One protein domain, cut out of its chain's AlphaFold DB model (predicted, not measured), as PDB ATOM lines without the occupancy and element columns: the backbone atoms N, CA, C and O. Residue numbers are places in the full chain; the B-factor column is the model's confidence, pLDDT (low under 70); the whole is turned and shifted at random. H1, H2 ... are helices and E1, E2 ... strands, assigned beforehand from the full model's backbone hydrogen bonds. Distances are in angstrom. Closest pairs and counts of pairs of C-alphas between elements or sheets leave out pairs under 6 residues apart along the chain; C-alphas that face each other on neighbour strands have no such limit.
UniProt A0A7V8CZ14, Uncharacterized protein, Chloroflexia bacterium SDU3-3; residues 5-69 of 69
ATOM      1  N   PRO A   5      19.349  27.442  44.602       86.50
ATOM      2  CA  PRO A   5      19.944  26.311  43.907       86.50
ATOM      3  C   PRO A   5      19.621  26.434  42.416       86.50
ATOM      4  O   PRO A   5      18.454  26.375  42.032       86.50
ATOM      5  N   LEU A   6      20.644  26.619  41.583       88.62
ATOM      6  CA  LEU A   6      20.500  26.612  40.130       88.62
ATOM      7  C   LEU A   6      20.953  25.266  39.563       88.62
ATOM      8  O   LEU A   6      21.995  24.755  39.984       88.62
ATOM      9  N   PRO A   7      20.219  24.681  38.605       87.50
ATOM     10  CA  PRO A   7      20.670  23.485  37.913       87.50
ATOM     11  C   PRO A   7      21.951  23.771  37.120       87.50
ATOM     12  O   PRO A   7      22.062  24.792  36.443       87.50
ATOM     13  N   ILE A   8      22.907  22.841  37.188       89.00
ATOM     14  CA  ILE A   8      24.111  22.874  36.353       89.00
ATOM     15  C   ILE A   8      24.035  21.825  35.260       89.00
ATOM     16  O   ILE A   8      23.535  20.713  35.463       89.00
ATOM     17  N   TYR A   9      24.596  22.176  34.115       85.38
ATOM     18  CA  TYR A   9      24.620  21.349  32.922       85.38
ATOM     19  C   TYR A   9      26.065  20.991  32.571       85.38
ATOM     20  O   TYR A   9      27.002  21.733  32.880       85.38
ATOM     21  N   ARG A  10      26.269  19.823  31.955       76.25
ATOM     22  CA  ARG A  10      27.546  19.527  31.286       76.25
ATOM     23  C   ARG A  10      27.614  20.393  30.030       76.25
ATOM     24  O   ARG A  10      26.557  20.779  29.546       76.25
ATOM     25  N   LEU A  11      28.837  20.690  29.570       66.88
ATOM     26  CA  LEU A  11      29.204  21.405  28.330       66.88
ATOM     27  C   LEU A  11      28.062  21.565  27.312       66.88
ATOM     28  O   LEU A  11      27.353  20.588  27.077       66.88
ATOM     29  N   PRO A  12      27.948  22.725  26.634       60.06
ATOM     30  CA  PRO A  12      26.849  23.036  25.728       60.06
ATOM     31  C   PRO A  12      26.909  22.135  24.484       60.06
ATOM     32  O   PRO A  12      27.392  22.511  23.424       60.06
ATOM     33  N   MET A  13      26.431  20.911  24.635       59.84
ATOM     34  CA  MET A  13      26.176  19.934  23.596       59.84
ATOM     35  C   MET A  13      24.731  19.513  23.801       59.84
ATOM     36  O   MET A  13      24.299  19.220  24.916       59.84
ATOM     37  N   GLN A  14      23.947  19.533  22.730       60.97
ATOM     38  CA  GLN A  14      22.662  18.853  22.759       60.97
ATOM     39  C   GLN A  14      22.934  17.338  22.797       60.97
ATOM     40  O   GLN A  14      23.773  16.872  22.026       60.97
ATOM     41  N   PRO A  15      22.255  16.560  23.660       62.12
ATOM     42  CA  PRO A  15      21.177  16.950  24.573       62.12
ATOM     43  C   PRO A  15      21.664  17.571  25.895       62.12
ATOM     44  O   PRO A  15      22.669  17.160  26.468       62.12
ATOM     45  N   ARG A  16      20.877  18.524  26.419       66.12
ATOM     46  CA  ARG A  16      21.119  19.186  27.712       66.12
ATOM     47  C   ARG A  16      21.096  18.144  28.834       66.12
ATOM     48  O   ARG A  16      20.026  17.720  29.261       66.12
ATOM     49  N   GLN A  17      22.256  17.727  29.331       75.44
ATOM     50  CA  GLN A  17      22.321  16.844  30.495       75.44
ATOM     51  C   GLN A  17      22.520  17.677  31.756       75.44
ATOM     52  O   GLN A  17      23.582  18.271  31.960       75.44
ATOM     53  N   ARG A  18      21.488  17.712  32.607       83.12
ATOM     54  CA  ARG A  18      21.601  18.248  33.964       83.12
ATOM     55  C   ARG A  18      22.526  17.329  34.757       83.12
ATOM     56  O   ARG A  18      22.221  16.156  34.947       83.12
ATOM     57  N   VAL A  19      23.645  17.874  35.215       83.56
ATOM     58  CA  VAL A  19      24.658  17.142  35.994       83.56
ATOM     59  C   VAL A  19      24.406  17.291  37.490       83.56
ATOM     60  O   VAL A  19      24.817  16.449  38.279       83.56
ATOM     61  N   GLY A  20      23.701  18.347  37.897       87.06
ATOM     62  CA  GLY A  20      23.398  18.582  39.301       87.06
ATOM     63  C   GLY A  20      22.776  19.947  39.542       87.06
ATOM     64  O   GLY A  20      21.989  20.447  38.731       87.06
ATOM     65  N   GLN A  21      23.129  20.544  40.676       89.12
ATOM     66  CA  GLN A  21      22.760  21.905  41.040       89.12
ATOM     67  C   GLN A  21      23.873  22.554  41.858       89.12
ATOM     68  O   GLN A  21      24.583  21.863  42.585       89.12
ATOM     69  N   VAL A  22      23.999  23.873  41.756       87.81
ATOM     70  CA  VAL A  22      24.924  24.678  42.559       87.81
ATOM     71  C   VAL A  22      24.170  25.804  43.236       87.81
ATOM     72  O   VAL A  22      23.239  26.380  42.676       87.81
ATOM     73  N   LEU A  23      24.563  26.119  44.466       88.75
ATOM     74  CA  LEU A  23      23.968  27.226  45.199       88.75
ATOM     75  C   LEU A  23      24.593  28.536  44.723       88.75
ATOM     76  O   LEU A  23      25.747  28.826  45.054       88.75
ATOM     77  N   VAL A  24      23.817  29.329  43.989       89.12
ATOM     78  CA  VAL A  24      24.236  30.648  43.517       89.12
ATOM     79  C   VAL A  24      23.624  31.719  44.412       89.12
ATOM     80  O   VAL A  24      22.461  31.649  44.815       89.12
ATOM     81  N   LYS A  25      24.429  32.713  44.765       89.50
ATOM     82  CA  LYS A  25      24.051  33.879  45.561       89.50
ATOM     83  C   LYS A  25      24.413  35.130  44.784       89.50
ATOM     84  O   LYS A  25      25.531  35.243  44.292       89.50
ATOM     85  N   LYS A  26      23.489  36.080  44.728       88.62
ATOM     86  CA  LYS A  26      23.734  37.414  44.191       88.62
ATOM     87  C   LYS A  26      23.798  38.399  45.350       88.62
ATOM     88  O   LYS A  26      22.912  38.434  46.201       88.62
ATOM     89  N   ASP A  27      24.890  39.144  45.421       86.44
ATOM     90  CA  ASP A  27      25.064  40.209  46.403       86.44
ATOM     91  C   ASP A  27      24.347  41.491  45.939       86.44
ATOM     92  O   ASP A  27      24.007  41.636  44.762       86.44
ATOM     93  N   ARG A  28      24.158  42.461  46.840       82.00
ATOM     94  CA  ARG A  28      23.566  43.778  46.533       82.00
ATOM     95  C   ARG A  28      24.353  44.542  45.470       82.00
ATOM     96  O   ARG A  28      23.772  45.315  44.722       82.00
ATOM     97  N   ASN A  29      25.653  44.278  45.373       83.00
ATOM     98  CA  ASN A  29      26.532  44.867  44.362       83.00
ATOM     99  C   ASN A  29      26.490  44.131  43.007       83.00
ATOM    100  O   ASN A  29      27.381  44.327  42.183       83.00
ATOM    101  N   GLY A  30      25.536  43.216  42.798       81.50
ATOM    102  CA  GLY A  30      25.399  42.443  41.557       81.50
ATOM    103  C   GLY A  30      26.459  41.354  41.360       81.50
ATOM    104  O   GLY A  30      26.487  40.702  40.320       81.50
ATOM    105  N   LYS A  31      27.330  41.128  42.352       86.81
ATOM    106  CA  LYS A  31      28.355  40.080  42.304       86.81
ATOM    107  C   LYS A  31      27.733  38.715  42.572       86.81
ATOM    108  O   LYS A  31      26.993  38.554  43.543       86.81
ATOM    109  N   LEU A  32      28.083  37.738  41.742       89.12
ATOM    110  CA  LEU A  32      27.669  36.350  41.905       89.12
ATOM    111  C   LEU A  32      28.686  35.572  42.739       89.12
ATOM    112  O   LEU A  32      29.900  35.718  42.581       89.12
ATOM    113  N   TYR A  33      28.164  34.720  43.606       89.38
ATOM    114  CA  TYR A  33      28.916  33.803  44.443       89.38
ATOM    115  C   TYR A  33      28.336  32.403  44.292       89.38
ATOM    116  O   TYR A  33      27.122  32.222  44.367       89.38
ATOM    117  N   ILE A  34      29.198  31.409  44.130       88.88
ATOM    118  CA  ILE A  34      28.833  29.996  44.057       88.88
ATOM    119  C   ILE A  34      29.532  29.290  45.207       88.88
ATOM    120  O   ILE A  34      30.748  29.405  45.349       88.88
ATOM    121  N   GLU A  35      28.764  28.614  46.063       83.81
ATOM    122  CA  GLU A  35      29.302  27.900  47.237       83.81
ATOM    123  C   GLU A  35      30.216  28.777  48.125       83.81
ATOM    124  O   GLU A  35      31.199  28.320  48.695       83.81
ATOM    125  N   GLY A  36      29.910  30.076  48.226       81.69
ATOM    126  CA  GLY A  36      30.695  31.038  49.013       81.69
ATOM    127  C   GLY A  36      31.933  31.601  48.305       81.69
ATOM    128  O   GLY A  36      32.555  32.520  48.830       81.69
ATOM    129  N   THR A  37      32.256  31.131  47.100       88.00
ATOM    130  CA  THR A  37      33.352  31.662  46.280       88.00
ATOM    131  C   THR A  37      32.808  32.623  45.230       88.00
ATOM    132  O   THR A  37      31.785  32.353  44.603       88.00
ATOM    133  N   ARG A  38      33.474  33.762  45.023       90.00
ATOM    134  CA  ARG A  38      33.066  34.746  44.013       90.00
ATOM    135  C   ARG A  38      33.303  34.196  42.603       90.00
ATOM    136  O   ARG A  38      34.369  33.645  42.340       90.00
ATOM    137  N   VAL A  39      32.339  34.395  41.706       91.38
ATOM    138  CA  VAL A  39      32.519  34.147  40.268       91.38
ATOM    139  C   VAL A  39      33.520  35.161  39.719       91.38
ATOM    140  O   VAL A  39      33.383  36.368  39.950       91.38
ATOM    141  N   GLU A  40      34.536  34.668  39.024       91.25
ATOM    142  CA  GLU A  40      35.594  35.492  38.447       91.25
ATOM    143  C   GLU A  40      35.152  36.083  37.110       91.25
ATOM    144  O   GLU A  40      35.206  37.297  36.921       91.25
ATOM    145  N   GLU A  41      34.626  35.233  36.228       89.19
ATOM    146  CA  GLU A  41      34.186  35.620  34.892       89.19
ATOM    147  C   GLU A  41      32.862  34.944  34.535       89.19
ATOM    148  O   GLU A  41      32.571  33.820  34.951       89.19
ATOM    149  N   MET A  42      32.042  35.658  33.768       89.25
ATOM    150  CA  MET A  42      30.730  35.204  33.343       89.25
ATOM    151  C   MET A  42      30.596  35.362  31.825       89.25
ATOM    152  O   MET A  42      30.459  36.477  31.328       89.25
ATOM    153  N   THR A  43      30.604  34.251  31.086       88.62
ATOM    154  CA  THR A  43      30.590  34.248  29.612       88.62
ATOM    155  C   THR A  43      29.257  33.717  29.080       88.62
ATOM    156  O   THR A  43      28.878  32.599  29.432       88.62
ATOM    157  N   PRO A  44      28.524  34.467  28.244       87.00
ATOM    158  CA  PRO A  44      27.293  33.970  27.638       87.00
ATOM    159  C   PRO A  44      27.615  32.987  26.504       87.00
ATOM    160  O   PRO A  44      28.568  33.168  25.746       87.00
ATOM    161  N   THR A  45      26.843  31.913  26.384       84.25
ATOM    162  CA  THR A  45      26.976  30.901  25.327       84.25
ATOM    163  C   THR A  45      25.597  30.354  24.968       84.25
ATOM    164  O   THR A  45      25.113  29.383  25.553       84.25
ATOM    165  N   GLY A  46      24.952  30.992  23.988       83.69
ATOM    166  CA  GLY A  46      23.582  30.664  23.591       83.69
ATOM    167  C   GLY A  46      22.610  30.874  24.753       83.69
ATOM    168  O   GLY A  46      22.528  31.967  25.294       83.69
ATOM    169  N   GLU A  47      21.901  29.818  25.152       84.38
ATOM    170  CA  GLU A  47      20.954  29.836  26.283       84.38
ATOM    171  C   GLU A  47      21.631  29.655  27.657       84.38
ATOM    172  O   GLU A  47      20.970  29.724  28.698       84.38
ATOM    173  N   TYR A  48      22.941  29.386  27.674       86.56
ATOM    174  CA  TYR A  48      23.707  29.140  28.891       86.56
ATOM    175  C   TYR A  48      24.603  30.313  29.248       86.56
ATOM    176  O   TYR A  48      25.182  30.973  28.388       86.56
ATOM    177  N   GLN A  49      24.815  30.483  30.544       88.38
ATOM    178  CA  GLN A  49      25.864  31.305  31.100       88.38
ATOM    179  C   GLN A  49      26.947  30.403  31.694       88.38
ATOM    180  O   GLN A  49      26.677  29.540  32.535       88.38
ATOM    181  N   ILE A  50      28.185  30.613  31.262       89.81
ATOM    182  CA  ILE A  50      29.368  29.967  31.816       89.81
ATOM    183  C   ILE A  50      29.859  30.825  32.978       89.81
ATOM    184  O   ILE A  50      30.232  31.978  32.785       89.81
ATOM    185  N   LEU A  51      29.860  30.260  34.179       89.69
ATOM    186  CA  LEU A  51      30.401  30.870  35.386       89.69
ATOM    187  C   LEU A  51      31.779  30.263  35.651       89.69
ATOM    188  O   LEU A  51      31.886  29.102  36.058       89.69
ATOM    189  N   SER A  52      32.822  31.044  35.389       91.44
ATOM    190  CA  SER A  52      34.213  30.681  35.647       91.44
ATOM    191  C   SER A  52      34.583  31.051  37.079       91.44
ATOM    192  O   SER A  52      34.421  32.192  37.521       91.44
ATOM    193  N   MET A  53      35.068  30.061  37.813       91.06
ATOM    194  CA  MET A  53      35.519  30.197  39.188       91.06
ATOM    195  C   MET A  53      37.040  30.378  39.233       91.06
ATOM    196  O   MET A  53      37.738  29.777  38.416       91.06
ATOM    197  N   PRO A  54      37.575  31.067  40.258       88.06
ATOM    198  CA  PRO A  54      39.018  31.301  40.400       88.06
ATOM    199  C   PRO A  54      39.850  30.025  40.607       88.06
ATOM    200  O   PRO A  54      41.066  30.034  40.473       88.06
ATOM    201  N   ASN A  55      39.211  28.896  40.926       86.00
ATOM    202  CA  ASN A  55      39.861  27.585  41.020       86.00
ATOM    203  C   ASN A  55      39.903  26.828  39.676       86.00
ATOM    204  O   ASN A  55      40.207  25.636  39.659       86.00
ATOM    205  N   GLY A  56      39.531  27.477  38.568       83.31
ATOM    206  CA  GLY A  56      39.480  26.884  37.232       83.31
ATOM    207  C   GLY A  56      38.228  26.047  36.943       83.31
ATOM    208  O   GLY A  56      38.069  25.562  35.821       83.31
ATOM    209  N   LYS A  57      37.310  25.877  37.909       85.56
ATOM    210  CA  LYS A  57      36.022  25.214  37.656       85.56
ATOM    211  C   LYS A  57      35.120  26.112  36.814       85.56
ATOM    212  O   LYS A  57      35.051  27.318  37.028       85.56
ATOM    213  N   LYS A  58      34.378  25.498  35.894       88.12
ATOM    214  CA  LYS A  58      33.369  26.169  35.071       88.12
ATOM    215  C   LYS A  58      32.013  25.533  35.319       88.12
ATOM    216  O   LYS A  58      31.885  24.310  35.241       88.12
ATOM    217  N   TYR A  59      31.014  26.357  35.600       87.81
ATOM    218  CA  TYR A  59      29.629  25.923  35.739       87.81
ATOM    219  C   TYR A  59      28.803  26.465  34.585       87.81
ATOM    220  O   TYR A  59      28.896  27.641  34.255       87.81
ATOM    221  N   TYR A  60      27.982  25.608  33.991       88.75
ATOM    222  CA  TYR A  60      27.058  25.988  32.931       88.75
ATOM    223  C   TYR A  60      25.667  26.031  33.543       88.75
ATOM    224  O   TYR A  60      25.149  24.998  33.968       88.75
ATOM    225  N   VAL A  61      25.085  27.218  33.622       89.50
ATOM    226  CA  VAL A  61      23.727  27.444  34.136       89.50
ATOM    227  C   VAL A  61      22.887  28.083  33.040       89.50
ATOM    228  O   VAL A  61      23.442  28.680  32.122       89.50
ATOM    229  N   LEU A  62      21.562  27.957  33.083       87.81
ATOM    230  CA  LEU A  62      20.722  28.658  32.110       87.81
ATOM    231  C   LEU A  62      20.691  30.151  32.426       87.81
ATOM    232  O   LEU A  62      20.615  30.547  33.592       87.81
ATOM    233  N   GLN A  63      20.690  30.978  31.384       87.06
ATOM    234  CA  GLN A  63      20.551  32.421  31.555       87.06
ATOM    235  C   GLN A  63      19.217  32.770  32.237       87.06
ATOM    236  O   GLN A  63      19.189  33.569  33.166       87.06
ATOM    237  N   SER A  64      18.129  32.088  31.864       85.88
ATOM    238  CA  SER A  64      16.805  32.283  32.471       85.88
ATOM    239  C   SER A  64      16.781  32.006  33.978       85.88
ATOM    240  O   SER A  64      16.032  32.650  34.705       85.88
ATOM    241  N   ASP A  65      17.600  31.067  34.456       84.81
ATOM    242  CA  ASP A  65      17.710  30.750  35.882       84.81
ATOM    243  C   ASP A  65      18.476  31.843  36.650       84.81
ATOM    244  O   ASP A  65      18.154  32.136  37.804       84.81
ATOM    245  N   LEU A  66      19.467  32.465  35.997       83.38
ATOM    246  CA  LEU A  66      20.243  33.593  36.520       83.38
ATOM    247  C   LEU A  66      19.454  34.907  36.561       83.38
ATOM    248  O   LEU A  66      19.662  35.703  37.475       83.38
ATOM    249  N   ASP A  67      18.558  35.141  35.604       83.06
ATOM    250  CA  ASP A  67      17.672  36.313  35.605       83.06
ATOM    251  C   ASP A  67      16.656  36.276  36.763       83.06
ATOM    252  O   ASP A  67      16.206  37.313  37.243       83.06
ATOM    253  N   GLN A  68      16.331  35.085  37.274       78.75
ATOM    254  CA  GLN A  68      15.409  34.899  38.402       78.75
ATOM    255  C   GLN A  68      16.089  34.915  39.789       78.75
ATOM    256  O   GLN A  68      15.545  34.326  40.738       78.75
ATOM    257  N   LEU A  69      17.288  35.498  39.901       76.50
ATOM    258  CA  LEU A  69      18.131  35.524  41.109       76.50
ATOM    259  C   LEU A  69      18.210  36.899  41.776       76.50
ATOM    260  O   LEU A  69      18.464  37.909  41.072       76.50
TER     261      LEU A  69
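This is residues 5 to 69 of the 69 residues of an uncharacterized protein of Chloroflexia bacterium SDU3-3 (UniProt A0A7V8CZ14). Two small three-stranded sheets, E1 E2 E3 and E4 E5 E6, meet where E6, an edge strand of the second, crosses E1, an edge strand of the first, with E2 near E6; the short helix H1 follows directly after E6 and only grazes both sheets. The loop after E1 and the turn after E2 lie at opposite ends of the longest axis. The 65 printed residues hold six named strands, then one helix, in the order E1 to E6, H1; both sheets are antiparallel in the order named, and the class is mostly strand. The whole is compact, with a radius of gyration of the C-alphas of 11.0 A and spans of 34 by 26 by 19 A.

Start at E1, residues 5 to 9, which forms a hairpin with E2, residues 18 to 26; look for N 6 and O 22, 2.8 A apart. E2 pairs with E1 over residues 18 to 23 and, staggered, with E3, residues 32 to 34, over 24 to 26, where N 25 and O 33 are 2.8 A apart. Together they are a meander, each strand the antiparallel neighbour of the one before. A second meander follows: E4, residues 41 to 45, E5, residues 48 to 52, and E6, residues 58 to 62. Find N 43 and O 50 at 2.9 A, then N 51 and O 59 at 2.8 A. Between the sheets, the closest C-alphas of E1 and E6 are those of Ile 8 and Val 61, 5.1 A apart. E2 and E6 are near each other, while E3 and E6 are apart. H1, residues 63 to 67, only grazes each sheet; its O i to N i+4 pair is within hydrogen-bond range.

Find C-alpha 5 at (19.944, 26.311, 43.907), where E1 begins. E2 runs 21.8 A from C-alpha 18 to C-alpha 26, and E6 runs 13.2 A. H1 ends at C-alpha 67, at (17.672, 36.313, 35.605).

The two C-alphas farthest apart are those of Pro 15 and Arg 28, 34.8 A. The printed part has no cut and no long link. Its mean pLDDT is 84.2; look for values under 70 at residues 11 to 16.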